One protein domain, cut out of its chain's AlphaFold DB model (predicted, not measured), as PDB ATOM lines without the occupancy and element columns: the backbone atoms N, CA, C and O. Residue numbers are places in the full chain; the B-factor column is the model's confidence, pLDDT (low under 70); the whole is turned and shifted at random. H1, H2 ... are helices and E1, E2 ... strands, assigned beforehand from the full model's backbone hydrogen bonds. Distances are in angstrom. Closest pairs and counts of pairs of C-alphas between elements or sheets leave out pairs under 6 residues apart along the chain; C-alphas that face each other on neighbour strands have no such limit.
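Overview. This is residues 2 to 88 of the 167 residues of the protein "tRNA-uridine aminocarboxypropyltransferase" of Vibrio variabilis (UniProt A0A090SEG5). Little of this domain is regular structure: a short parallel ribbon, E1 beside E2, runs through a body of loops, with the end of H1 near E1 and H2 beyond the end of E2. Residues 85 to 86 pair, parallel, with residues 31 to 32 of E1. The 87 printed residues hold H1, E1, E2, H2 in that order, a mixed class with only 27 in named elements; the whole is compact, radius of gyration of the C-alphas 12.8 A, spanning 33 by 29 by 20 A.

Arrangement. Look at E1, residues 27 to 32, and E2, residues 57 to 61: parallel at 32 degrees, with N 30 and O 59 2.9 A apart, within hydrogen-bond range. H1, residues 16 to 22, comes closest to E1 at the C-alphas of Leu 22 and Pro 29, 6.4 A. H2, residues 67 to 75, is apart from H1 and E1. In H1 and H2 every O i to N i+4 pair is within hydrogen-bond range.

Along the chain. Find C-alpha 27 at (22.871, -14.103, -44.678); E1 runs 15.3 A, E2 12.9 A. H1 spans 9.9 A; H2 spans 12.3 A, ending at C-alpha 75, (18.329, -34.310, -35.723).

Size, cuts and confidence. The printed part has no cut; the E1 to E2 link is long. Residues 2 and 47 to 54 have pLDDT under 70.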
ATOM      1  N   GLU A   2      28.794  -6.407 -35.282       69.31
ATOM      2  CA  GLU A   2      28.518  -7.839 -35.191       69.31
ATOM      3  C   GLU A   2      27.224  -8.039 -34.392       69.31
ATOM      4  O   GLU A   2      26.915  -7.239 -33.510       69.31
ATOM      5  N   GLN A   3      26.417  -9.029 -34.772       81.50
ATOM      6  CA  GLN A   3      25.095  -9.273 -34.191       81.50
ATOM      7  C   GLN A   3      25.050 -10.715 -33.686       81.50
ATOM      8  O   GLN A   3      25.558 -11.610 -34.359       81.50
ATOM      9  N   GLY A   4      24.451 -10.923 -32.516       88.25
ATOM     10  CA  GLY A   4      24.208 -12.237 -31.931       88.25
ATOM     11  C   GLY A   4      22.735 -12.382 -31.571       88.25
ATOM     12  O   GLY A   4      22.109 -11.421 -31.126       88.25
ATOM     13  N   TYR A   5      22.190 -13.580 -31.764       93.38
ATOM     14  CA  TYR A   5      20.796 -13.906 -31.472       93.38
ATOM     15  C   TYR A   5      20.737 -15.198 -30.661       93.38
ATOM     16  O   TYR A   5      21.546 -16.101 -30.873       93.38
ATOM     17  N   ALA A   6      19.764 -15.302 -29.761       94.56
ATOM     18  CA  ALA A   6      19.503 -16.509 -28.992       94.56
ATOM     19  C   ALA A   6      18.003 -16.805 -29.017       94.56
ATOM     20  O   ALA A   6      17.189 -15.943 -28.685       94.56
ATOM     21  N   PHE A   7      17.644 -18.028 -29.401       95.50
ATOM     22  CA  PHE A   7      16.258 -18.470 -29.498       95.50
ATOM     23  C   PHE A   7      16.074 -19.783 -28.728       95.50
ATOM     24  O   PHE A   7      16.908 -20.681 -28.863       95.50
ATOM     25  N   PRO A   8      14.991 -19.941 -27.946       94.62
ATOM     26  CA  PRO A   8      14.678 -21.222 -27.331       94.62
ATOM     27  C   PRO A   8      14.348 -22.257 -28.413       94.62
ATOM     28  O   PRO A   8      13.597 -21.985 -29.354       94.62
ATOM     29  N   TRP A   9      14.892 -23.465 -28.273       95.12
ATOM     30  CA  TRP A   9      14.611 -24.542 -29.214       95.12
ATOM     31  C   TRP A   9      13.246 -25.182 -28.943       95.12
ATOM     32  O   TRP A   9      13.001 -25.742 -27.874       95.12
ATOM     33  N   HIS A  10      12.393 -25.186 -29.966       91.38
ATOM     34  CA  HIS A  10      11.143 -25.934 -29.991       91.38
ATOM     35  C   HIS A  10      11.130 -26.882 -31.188       91.38
ATOM     36  O   HIS A  10      11.359 -26.484 -32.331       91.38
ATOM     37  N   ARG A  11      10.836 -28.160 -30.923       87.81
ATOM     38  CA  ARG A  11      10.825 -29.209 -31.953       87.81
ATOM     39  C   ARG A  11       9.718 -29.016 -32.993       87.81
ATOM     40  O   ARG A  11       9.925 -29.321 -34.159       87.81
ATOM     41  N   THR A  12       8.529 -28.621 -32.548       90.50
ATOM     42  CA  THR A  12       7.315 -28.569 -33.382       90.50
ATOM     43  C   THR A  12       6.896 -27.150 -33.734       90.50
ATOM     44  O   THR A  12       6.292 -26.946 -34.777       90.50
ATOM     45  N   GLU A  13       7.243 -26.181 -32.889       94.25
ATOM     46  CA  GLU A  13       6.832 -24.779 -33.015       94.25
ATOM     47  C   GLU A  13       8.074 -23.876 -32.982       94.25
ATOM     48  O   GLU A  13       8.336 -23.222 -31.974       94.25
ATOM     49  N   PRO A  14       8.915 -23.900 -34.034       94.44
ATOM     50  CA  PRO A  14      10.117 -23.072 -34.094       94.44
ATOM     51  C   PRO A  14       9.780 -21.581 -34.005       94.44
ATOM     52  O   PRO A  14       8.748 -21.132 -34.505       94.44
ATOM     53  N   ASN A  15      10.684 -20.805 -33.405       96.56
ATOM     54  CA  ASN A  15      10.505 -19.365 -33.263       96.56
ATOM     55  C   ASN A  15      10.388 -18.683 -34.655       96.56
ATOM     56  O   ASN A  15      11.272 -18.881 -35.495       96.56
ATOM     57  N   PRO A  16       9.339 -17.877 -34.916       96.19
ATOM     58  CA  PRO A  16       9.146 -17.226 -36.214       96.19
ATOM     59  C   PRO A  16      10.264 -16.256 -36.620       96.19
ATOM     60  O   PRO A  16      10.612 -16.201 -37.798       96.19
ATOM     61  N   GLU A  17      10.853 -15.522 -35.674       96.00
ATOM     62  CA  GLU A  17      11.951 -14.579 -35.938       96.00
ATOM     63  C   GLU A  17      13.230 -15.320 -36.331       96.00
ATOM     64  O   GLU A  17      13.906 -14.934 -37.283       96.00
ATOM     65  N   MET A  18      13.514 -16.447 -35.672       96.25
ATOM     66  CA  MET A  18      14.606 -17.340 -36.065       96.25
ATOM     67  C   MET A  18      14.408 -17.843 -37.499       96.25
ATOM     68  O   MET A  18      15.339 -17.824 -38.298       96.25
ATOM     69  N   LEU A  19      13.194 -18.279 -37.852       96.31
ATOM     70  CA  LEU A  19      12.901 -18.732 -39.214       96.31
ATOM     71  C   LEU A  19      13.015 -17.610 -40.251       96.31
ATOM     72  O   LEU A  19      13.407 -17.886 -41.383       96.31
ATOM     73  N   ALA A  20      12.661 -16.375 -39.892       96.31
ATOM     74  CA  ALA A  20      12.839 -15.215 -40.759       96.31
ATOM     75  C   ALA A  20      14.329 -14.932 -40.998       96.31
ATOM     76  O   ALA A  20      14.734 -14.772 -42.146       96.31
ATOM     77  N   LEU A  21      15.151 -14.981 -39.944       95.00
ATOM     78  CA  LEU A  21      16.601 -14.804 -40.033       95.00
ATOM     79  C   LEU A  21      17.259 -15.862 -40.932       95.00
ATOM     80  O   LEU A  21      18.111 -15.544 -41.754       95.00
ATOM     81  N   LEU A  22      16.830 -17.122 -40.820       94.94
ATOM     82  CA  LEU A  22      17.329 -18.223 -41.652       94.94
ATOM     83  C   LEU A  22      16.946 -18.101 -43.138       94.94
ATOM     84  O   LEU A  22      17.541 -18.780 -43.972       94.94
ATOM     85  N   LYS A  23      15.946 -17.275 -43.466       94.56
ATOM     86  CA  LYS A  23      15.485 -17.006 -44.836       94.56
ATOM     87  C   LYS A  23      16.052 -15.713 -45.422       94.56
ATOM     88  O   LYS A  23      15.774 -15.423 -46.580       94.56
ATOM     89  N   ASP A  24      16.800 -14.939 -44.642       94.19
ATOM     90  CA  ASP A  24      17.406 -13.696 -45.109       94.19
ATOM     91  C   ASP A  24      18.465 -13.996 -46.180       94.19
ATOM     92  O   ASP A  24      19.465 -14.665 -45.922       94.19
ATOM     93  N   GLU A  25      18.249 -13.495 -47.397       91.25
ATOM     94  CA  GLU A  25      19.136 -13.736 -48.537       91.25
ATOM     95  C   GLU A  25      20.501 -13.049 -48.397       91.25
ATOM     96  O   GLU A  25      21.452 -13.443 -49.076       91.25
ATOM     97  N   THR A  26      20.620 -12.055 -47.512       91.50
ATOM     98  CA  THR A  26      21.886 -11.381 -47.195       91.50
ATOM     99  C   THR A  26      22.770 -12.205 -46.260       91.50
ATOM    100  O   THR A  26      23.973 -11.938 -46.145       91.50
ATOM    101  N   LEU A  27      22.192 -13.219 -45.610       91.56
ATOM    102  CA  LEU A  27      22.871 -14.103 -44.678       91.56
ATOM    103  C   LEU A  27      23.150 -15.466 -45.312       91.56
ATOM    104  O   LEU A  27      22.394 -15.982 -46.134       91.56
ATOM    105  N   GLN A  28      24.249 -16.076 -44.885       91.31
ATOM    106  CA  GLN A  28      24.608 -17.447 -45.217       91.31
ATOM    107  C   GLN A  28      24.601 -18.276 -43.929       91.31
ATOM    108  O   GLN A  28      25.594 -18.264 -43.196       91.31
ATOM    109  N   PRO A  29      23.501 -18.986 -43.621       93.94
ATOM    110  CA  PRO A  29      23.437 -19.832 -42.440       93.94
ATOM    111  C   PRO A  29      24.404 -21.016 -42.559       93.94
ATOM    112  O   PRO A  29      24.421 -21.718 -43.571       93.94
ATOM    113  N   ILE A  30      25.210 -21.233 -41.521       93.12
ATOM    114  CA  ILE A  30      26.191 -22.320 -41.427       93.12
ATOM    115  C   ILE A  30      26.047 -22.957 -40.052       93.12
ATOM    116  O   ILE A  30      26.191 -22.291 -39.029       93.12
ATOM    117  N   ILE A  31      25.777 -24.257 -40.018       95.19
ATOM    118  CA  ILE A  31      25.631 -24.995 -38.765       95.19
ATOM    119  C   ILE A  31      27.008 -25.435 -38.290       95.19
ATOM    120  O   ILE A  31      27.735 -26.080 -39.041       95.19
ATOM    121  N   ILE A  32      27.354 -25.127 -37.044       92.56
ATOM    122  CA  ILE A  32      28.582 -25.627 -36.432       92.56
ATOM    123  C   ILE A  32      28.258 -26.927 -35.704       92.56
ATOM    124  O   ILE A  32      27.618 -26.915 -34.649       92.56
ATOM    125  N   PHE A  33      28.641 -28.059 -36.293       91.81
ATOM    126  CA  PHE A  33      28.349 -29.376 -35.729       91.81
ATOM    127  C   PHE A  33      29.328 -30.443 -36.236       91.81
ATOM    128  O   PHE A  33      29.754 -30.351 -37.390       91.81
ATOM    129  N   PRO A  34      29.670 -31.468 -35.430       89.19
ATOM    130  CA  PRO A  34      30.638 -32.471 -35.859       89.19
ATOM    131  C   PRO A  34      30.139 -33.298 -37.044       89.19
ATOM    132  O   PRO A  34      28.989 -33.759 -37.075       89.19
ATOM    133  N   GLU A  35      31.013 -33.462 -38.038       90.50
ATOM    134  CA  GLU A  35      30.673 -34.077 -39.318       90.50
ATOM    135  C   GLU A  35      30.175 -35.515 -39.170       90.50
ATOM    136  O   GLU A  35      29.358 -35.952 -39.979       90.50
ATOM    137  N   GLU A  36      30.602 -36.262 -38.148       89.50
ATOM    138  CA  GLU A  36      30.216 -37.657 -37.934       89.50
ATOM    139  C   GLU A  36      28.711 -37.845 -37.685       89.50
ATOM    140  O   GLU A  36      28.197 -38.934 -37.926       89.50
ATOM    141  N   TYR A  37      27.992 -36.787 -37.292       89.44
ATOM    142  CA  TYR A  37      26.534 -36.801 -37.104       89.44
ATOM    143  C   TYR A  37      25.748 -36.283 -38.307       89.44
ATOM    144  O   TYR A  37      24.520 -36.227 -38.248       89.44
ATOM    145  N   VAL A  38      26.432 -35.877 -39.375       91.81
ATOM    146  CA  VAL A  38      25.799 -35.410 -40.606       91.81
ATOM    147  C   VAL A  38      25.547 -36.606 -41.518       91.81
ATOM    148  O   VAL A  38      26.497 -37.229 -42.003       91.81
ATOM    149  N   ASP A  39      24.268 -36.901 -41.761       90.12
ATOM    150  CA  ASP A  39      23.840 -38.010 -42.622       90.12
ATOM    151  C   ASP A  39      24.234 -37.765 -44.092       90.12
ATOM    152  O   ASP A  39      24.840 -38.624 -44.732       90.12
ATOM    153  N   ASP A  40      23.952 -36.569 -44.625       91.44
ATOM    154  CA  ASP A  40      24.375 -36.172 -45.973       91.44
ATOM    155  C   ASP A  40      25.720 -35.437 -45.947       91.44
ATOM    156  O   ASP A  40      25.797 -34.220 -45.747       91.44
ATOM    157  N   LYS A  41      26.800 -36.174 -46.219       90.56
ATOM    158  CA  LYS A  41      28.168 -35.634 -46.253       90.56
ATOM    159  C   LYS A  41      28.378 -34.535 -47.296       90.56
ATOM    160  O   LYS A  41      29.324 -33.766 -47.157       90.56
ATOM    161  N   LYS A  42      27.499 -34.385 -48.296       89.38
ATOM    162  CA  LYS A  42      27.584 -33.276 -49.268       89.38
ATOM    163  C   LYS A  42      27.370 -31.909 -48.619       89.38
ATOM    164  O   LYS A  42      27.818 -30.903 -49.173       89.38
ATOM    165  N   ARG A  43      26.696 -31.878 -47.465       90.62
ATOM    166  CA  ARG A  43      26.440 -30.664 -46.682       90.62
ATOM    167  C   ARG A  43      27.638 -30.230 -45.848       90.62
ATOM    168  O   ARG A  43      27.663 -29.085 -45.411       90.62
ATOM    169  N   VAL A  44      28.612 -31.111 -45.625       90.94
ATOM    170  CA  VAL A  44      29.821 -30.768 -44.875       90.94
ATOM    171  C   VAL A  44      30.700 -29.868 -45.743       90.94
ATOM    172  O   VAL A  44      31.015 -30.190 -46.893       90.94
ATOM    173  N   LEU A  45      31.061 -28.703 -45.211       87.44
ATOM    174  CA  LEU A  45      31.952 -27.766 -45.879       87.44
ATOM    175  C   LEU A  45      33.383 -28.302 -45.843       87.44
ATOM    176  O   LEU A  45      33.900 -28.648 -44.785       87.44
ATOM    177  N   SER A  46      34.029 -28.325 -47.005       73.88
ATOM    178  CA  SER A  46      35.482 -28.440 -47.086       73.88
ATOM    179  C   SER A  46      36.124 -27.075 -46.832       73.88
ATOM    180  O   SER A  46      35.499 -26.039 -47.075       73.88
ATOM    181  N   GLU A  47      37.391 -27.060 -46.417       64.62
ATOM    182  CA  GLU A  47      38.166 -25.831 -46.171       64.62
ATOM    183  C   GLU A  47      38.088 -24.833 -47.343       64.62
ATOM    184  O   GLU A  47      37.947 -23.630 -47.148       64.62
ATOM    185  N   THR A  48      38.060 -25.338 -48.579       55.28
ATOM    186  CA  THR A  48      37.971 -24.538 -49.810       55.28
ATOM    187  C   THR A  48      36.621 -23.832 -49.998       55.28
ATOM    188  O   THR A  48      36.559 -22.797 -50.655       55.28
ATOM    189  N   LYS A  49      35.524 -24.364 -49.436       60.09
ATOM    190  CA  LYS A  49      34.174 -23.778 -49.554       60.09
ATOM    191  C   LYS A  49      33.910 -22.663 -48.542       60.09
ATOM    192  O   LYS A  49      33.030 -21.846 -48.780       60.09
ATOM    193  N   LEU A  50      34.677 -22.596 -47.453       61.50
ATOM    194  CA  LEU A  50      34.542 -21.544 -46.435       61.50
ATOM    195  C   LEU A  50      34.904 -20.154 -46.982       61.50
ATOM    196  O   LEU A  50      34.393 -19.151 -46.499       61.50
ATOM    197  N   VAL A  51      35.742 -20.105 -48.023       52.88
ATOM    198  CA  VAL A  51      36.228 -18.874 -48.667       52.88
ATOM    199  C   VAL A  51      35.210 -18.293 -49.665       52.88
ATOM    200  O   VAL A  51      35.244 -17.102 -49.964       52.88
ATOM    201  N   SER A  52      34.263 -19.097 -50.161       59.75
ATOM    202  CA  SER A  52      33.305 -18.694 -51.201       59.75
ATOM    203  C   SER A  52      31.915 -18.424 -50.625       59.75
ATOM    204  O   SER A  52      30.948 -19.099 -50.970       59.75
ATOM    205  N   LEU A  53      31.792 -17.418 -49.759       63.78
ATOM    206  CA  LEU A  53      30.501 -17.009 -49.185       63.78
ATOM    207  C   LEU A  53      29.620 -16.178 -50.140       63.78
ATOM    208  O   LEU A  53      28.697 -15.522 -49.677       63.78
ATOM    209  N   GLU A  54      29.889 -16.165 -51.451       68.50
ATOM    210  CA  GLU A  54      29.102 -15.449 -52.483       68.50
ATOM    211  C   GLU A  54      28.755 -13.976 -52.139       68.50
ATOM    212  O   GLU A  54      27.772 -13.424 -52.623       68.50
ATOM    213  N   GLY A  55      29.547 -13.320 -51.283       75.69
ATOM    214  CA  GLY A  55      29.271 -11.963 -50.793       75.69
ATOM    215  C   GLY A  55      28.196 -11.859 -49.700       75.69
ATOM    216  O   GLY A  55      27.923 -10.756 -49.229       75.69
ATOM    217  N   LYS A  56      27.614 -12.978 -49.255       86.94
ATOM    218  CA  LYS A  56      26.690 -13.043 -48.118       86.94
ATOM    219  C   LYS A  56      27.441 -13.038 -46.795       86.94
ATOM    220  O   LYS A  56      28.543 -13.576 -46.668       86.94
ATOM    221  N   LYS A  57      26.817 -12.464 -45.770       88.00
ATOM    222  CA  LYS A  57      27.380 -12.446 -44.421       88.00
ATOM    223  C   LYS A  57      27.153 -13.807 -43.746       88.00
ATOM    224  O   LYS A  57      26.007 -14.244 -43.663       88.00
ATOM    225  N   PRO A  58      28.192 -14.478 -43.224       88.88
ATOM    226  CA  PRO A  58      28.001 -15.748 -42.535       88.88
ATOM    227  C   PRO A  58      27.172 -15.575 -41.253       88.88
ATOM    228  O   PRO A  58      27.376 -14.640 -40.476       88.88
ATOM    229  N   LEU A  59      26.239 -16.504 -41.044       92.25
ATOM    230  CA  LEU A  59      25.422 -16.652 -39.843       92.25
ATOM    231  C   LEU A  59      25.733 -18.017 -39.223       92.25
ATOM    232  O   LEU A  59      25.228 -19.046 -39.673       92.25
ATOM    233  N   PHE A  60      26.575 -18.029 -38.193       92.44
ATOM    234  CA  PHE A  60      26.933 -19.259 -37.491       92.44
ATOM    235  C   PHE A  60      25.818 -19.695 -36.542       92.44
ATOM    236  O   PHE A  60      25.378 -18.930 -35.685       92.44
ATOM    237  N   ILE A  61      25.381 -20.944 -36.685       95.19
ATOM    238  CA  ILE A  61      24.355 -21.562 -35.850       95.19
ATOM    239  C   ILE A  61      25.045 -22.517 -34.880       95.19
ATOM    240  O   ILE A  61      25.591 -23.545 -35.285       95.19
ATOM    241  N   LEU A  62      24.982 -22.176 -33.595       93.94
ATOM    242  CA  LEU A  62      25.456 -22.993 -32.482       93.94
ATOM    243  C   LEU A  62      24.242 -23.595 -31.764       93.94
ATOM    244  O   LEU A  62      23.287 -22.886 -31.448       93.94
ATOM    245  N   LEU A  63      24.271 -24.904 -31.514       94.31
ATOM    246  CA  LEU A  63      23.215 -25.604 -30.778       94.31
ATOM    247  C   LEU A  63      23.606 -25.695 -29.304       94.31
ATOM    248  O   LEU A  63      24.351 -26.592 -28.912       94.31
ATOM    249  N   ASP A  64      23.121 -24.746 -28.506       91.88
ATOM    250  CA  ASP A  64      23.505 -24.620 -27.101       91.88
ATOM    251  C   ASP A  64      22.706 -25.560 -26.191       91.88
ATOM    252  O   ASP A  64      21.480 -25.495 -26.101       91.88
ATOM    253  N   GLY A  65      23.411 -26.459 -25.514       87.94
ATOM    254  CA  GLY A  65      22.840 -27.436 -24.598       87.94
ATOM    255  C   GLY A  65      23.848 -28.520 -24.244       87.94
ATOM    256  O   GLY A  65      24.992 -28.512 -24.703       87.94
ATOM    257  N   SER A  66      23.434 -29.505 -23.447       86.75
ATOM    258  CA  SER A  66      24.255 -30.707 -23.286       86.75
ATOM    259  C   SER A  66      24.455 -31.397 -24.636       86.75
ATOM    260  O   SER A  66      23.613 -31.305 -25.529       86.75
ATOM    261  N   TRP A  67      25.518 -32.183 -24.774       85.31
ATOM    262  CA  TRP A  67      25.798 -32.896 -26.020       85.31
ATOM    263  C   TRP A  67      24.611 -33.732 -26.537       85.31
ATOM    264  O   TRP A  67      24.268 -33.730 -27.723       85.31
ATOM    265  N   ARG A  68      23.906 -34.403 -25.618       87.56
ATOM    266  CA  ARG A  68      22.694 -35.175 -25.922       87.56
ATOM    267  C   ARG A  68      21.550 -34.292 -26.433       87.56
ATOM    268  O   ARG A  68      20.759 -34.745 -27.263       87.56
ATOM    269  N   GLU A  69      21.427 -33.076 -25.914       92.06
ATOM    270  CA  GLU A  69      20.429 -32.098 -26.341       92.06
ATOM    271  C   GLU A  69      20.803 -31.489 -27.688       92.06
ATOM    272  O   GLU A  69      19.969 -31.532 -28.584       92.06
ATOM    273  N   ALA A  70      22.049 -31.060 -27.892       92.81
ATOM    274  CA  ALA A  70      22.523 -30.520 -29.165       92.81
ATOM    275  C   ALA A  70      22.339 -31.527 -30.318       92.81
ATOM    276  O   ALA A  70      21.731 -31.209 -31.340       92.81
ATOM    277  N   ARG A  71      22.714 -32.801 -30.116       93.31
ATOM    278  CA  ARG A  71      22.435 -33.889 -31.078       93.31
ATOM    279  C   ARG A  71      20.945 -34.084 -31.344       93.31
ATOM    280  O   ARG A  71      20.541 -34.431 -32.454       93.31
ATOM    281  N   ARG A  72      20.108 -33.914 -30.318       95.06
ATOM    282  CA  ARG A  72      18.655 -33.995 -30.472       95.06
ATOM    283  C   ARG A  72      18.136 -32.814 -31.282       95.06
ATOM    284  O   ARG A  72      17.333 -33.074 -32.168       95.06
ATOM    285  N   MET A  73      18.578 -31.590 -30.996       96.62
ATOM    286  CA  MET A  73      18.214 -30.385 -31.743       96.62
ATOM    287  C   MET A  73      18.584 -30.553 -33.210       96.62
ATOM    288  O   MET A  73      17.697 -30.486 -34.049       96.62
ATOM    289  N   PHE A  74      19.838 -30.910 -33.505       95.75
ATOM    290  CA  PHE A  74      20.324 -31.120 -34.871       95.75
ATOM    291  C   PHE A  74      19.425 -32.089 -35.653       95.75
ATOM    292  O   PHE A  74      18.874 -31.744 -36.690       95.75
ATOM    293  N   ARG A  75      19.159 -33.272 -35.086       95.19
ATOM    294  CA  ARG A  75      18.329 -34.310 -35.723       95.19
ATOM    295  C   ARG A  75      16.830 -33.987 -35.769       95.19
ATOM    296  O   ARG A  75      16.077 -34.635 -36.494       95.19
ATOM    297  N   LYS A  76      16.337 -33.105 -34.899       96.19
ATOM    298  CA  LYS A  76      14.900 -32.813 -34.736       96.19
ATOM    299  C   LYS A  76      14.535 -31.391 -35.148       96.19
ATOM    300  O   LYS A  76      13.451 -30.939 -34.786       96.19
ATOM    301  N   SER A  77      15.380 -30.751 -35.947       96.12
ATOM    302  CA  SER A  77      15.139 -29.441 -36.541       96.12
ATOM    303  C   SER A  77      15.155 -29.539 -38.071       96.12
ATOM    304  O   SER A  77      16.139 -29.132 -38.681       96.12
ATOM    305  N   PRO A  78      14.076 -30.025 -38.719       94.00
ATOM    306  CA  PRO A  78      14.035 -30.159 -40.181       94.00
ATOM    307  C   PRO A  78      14.267 -28.842 -40.931       94.00
ATOM    308  O   PRO A  78      14.757 -28.823 -42.053       94.00
ATOM    309  N   TYR A  79      13.959 -27.710 -40.293       94.50
ATOM    310  CA  TYR A  79      14.239 -26.374 -40.823       94.50
ATOM    311  C   TYR A  79      15.739 -26.057 -40.939       94.50
ATOM    312  O   TYR A  79      16.093 -25.060 -41.558       94.50
ATOM    313  N   LEU A  80      16.616 -26.882 -40.362       95.38
ATOM    314  CA  LEU A  80      18.063 -26.786 -40.518       95.38
ATOM    315  C   LEU A  80      18.597 -27.714 -41.614       95.38
ATOM    316  O   LEU A  80      19.770 -27.604 -41.963       95.38
ATOM    317  N   ASP A  81      17.778 -28.601 -42.194       93.44
ATOM    318  CA  ASP A  81      18.244 -29.661 -43.100       93.44
ATOM    319  C   ASP A  81      18.741 -29.161 -44.470       93.44
ATOM    320  O   ASP A  81      19.363 -29.906 -45.225       93.44
ATOM    321  N   GLY A  82      18.504 -27.894 -44.800       91.75
ATOM    322  CA  GLY A  82      19.008 -27.285 -46.032       91.75
ATOM    323  C   GLY A  82      20.409 -26.684 -45.912       91.75
ATOM    324  O   GLY A  82      21.045 -26.427 -46.929       91.75
ATOM    325  N   PHE A  83      20.902 -26.433 -44.695       93.56
ATOM    326  CA  PHE A  83      22.087 -25.592 -44.514       93.56
ATOM    327  C   PHE A  83      23.403 -26.377 -44.531       93.56
ATOM    328  O   PHE A  83      23.435 -27.546 -44.126       93.56
ATOM    329  N   PRO A  84      24.504 -25.754 -44.979       93.31
ATOM    330  CA  PRO A  84      25.828 -26.343 -44.858       93.31
ATOM    331  C   PRO A  84      26.237 -26.528 -43.390       93.31
ATOM    332  O   PRO A  84      25.825 -25.770 -42.508       93.31
ATOM    333  N   VAL A  85      27.082 -27.527 -43.143       93.50
ATOM    334  CA  VAL A  85      27.635 -27.853 -41.826       93.50
ATOM    335  C   VAL A  85      29.146 -27.644 -41.850       93.50
ATOM    336  O   VAL A  85      29.836 -28.186 -42.709       93.50
ATOM    337  N   CYS A  86      29.664 -26.870 -40.903       90.38
ATOM    338  CA  CYS A  86      31.090 -26.744 -40.639       90.38
ATOM    339  C   CYS A  86      31.440 -27.585 -39.407       90.38
ATOM    340  O   CYS A  86      30.879 -27.378 -38.327       90.38
ATOM    341  N   SER A  87      32.358 -28.534 -39.581       86.94
ATOM    342  CA  SER A  87      32.877 -29.355 -38.491       86.94
ATOM    343  C   SER A  87      34.189 -28.771 -37.991       86.94
ATOM    344  O   SER A  87      35.097 -28.517 -38.779       86.94
ATOM    345  N   ILE A  88      34.294 -28.584 -36.677       76.62
ATOM    346  CA  ILE A  88      35.514 -28.114 -36.020       76.62
ATOM    347  C   ILE A  88      36.237 -29.331 -35.456       76.62
ATOM    348  O   ILE A  88      35.678 -30.048 -34.626       76.62
TER     349      ILE A  88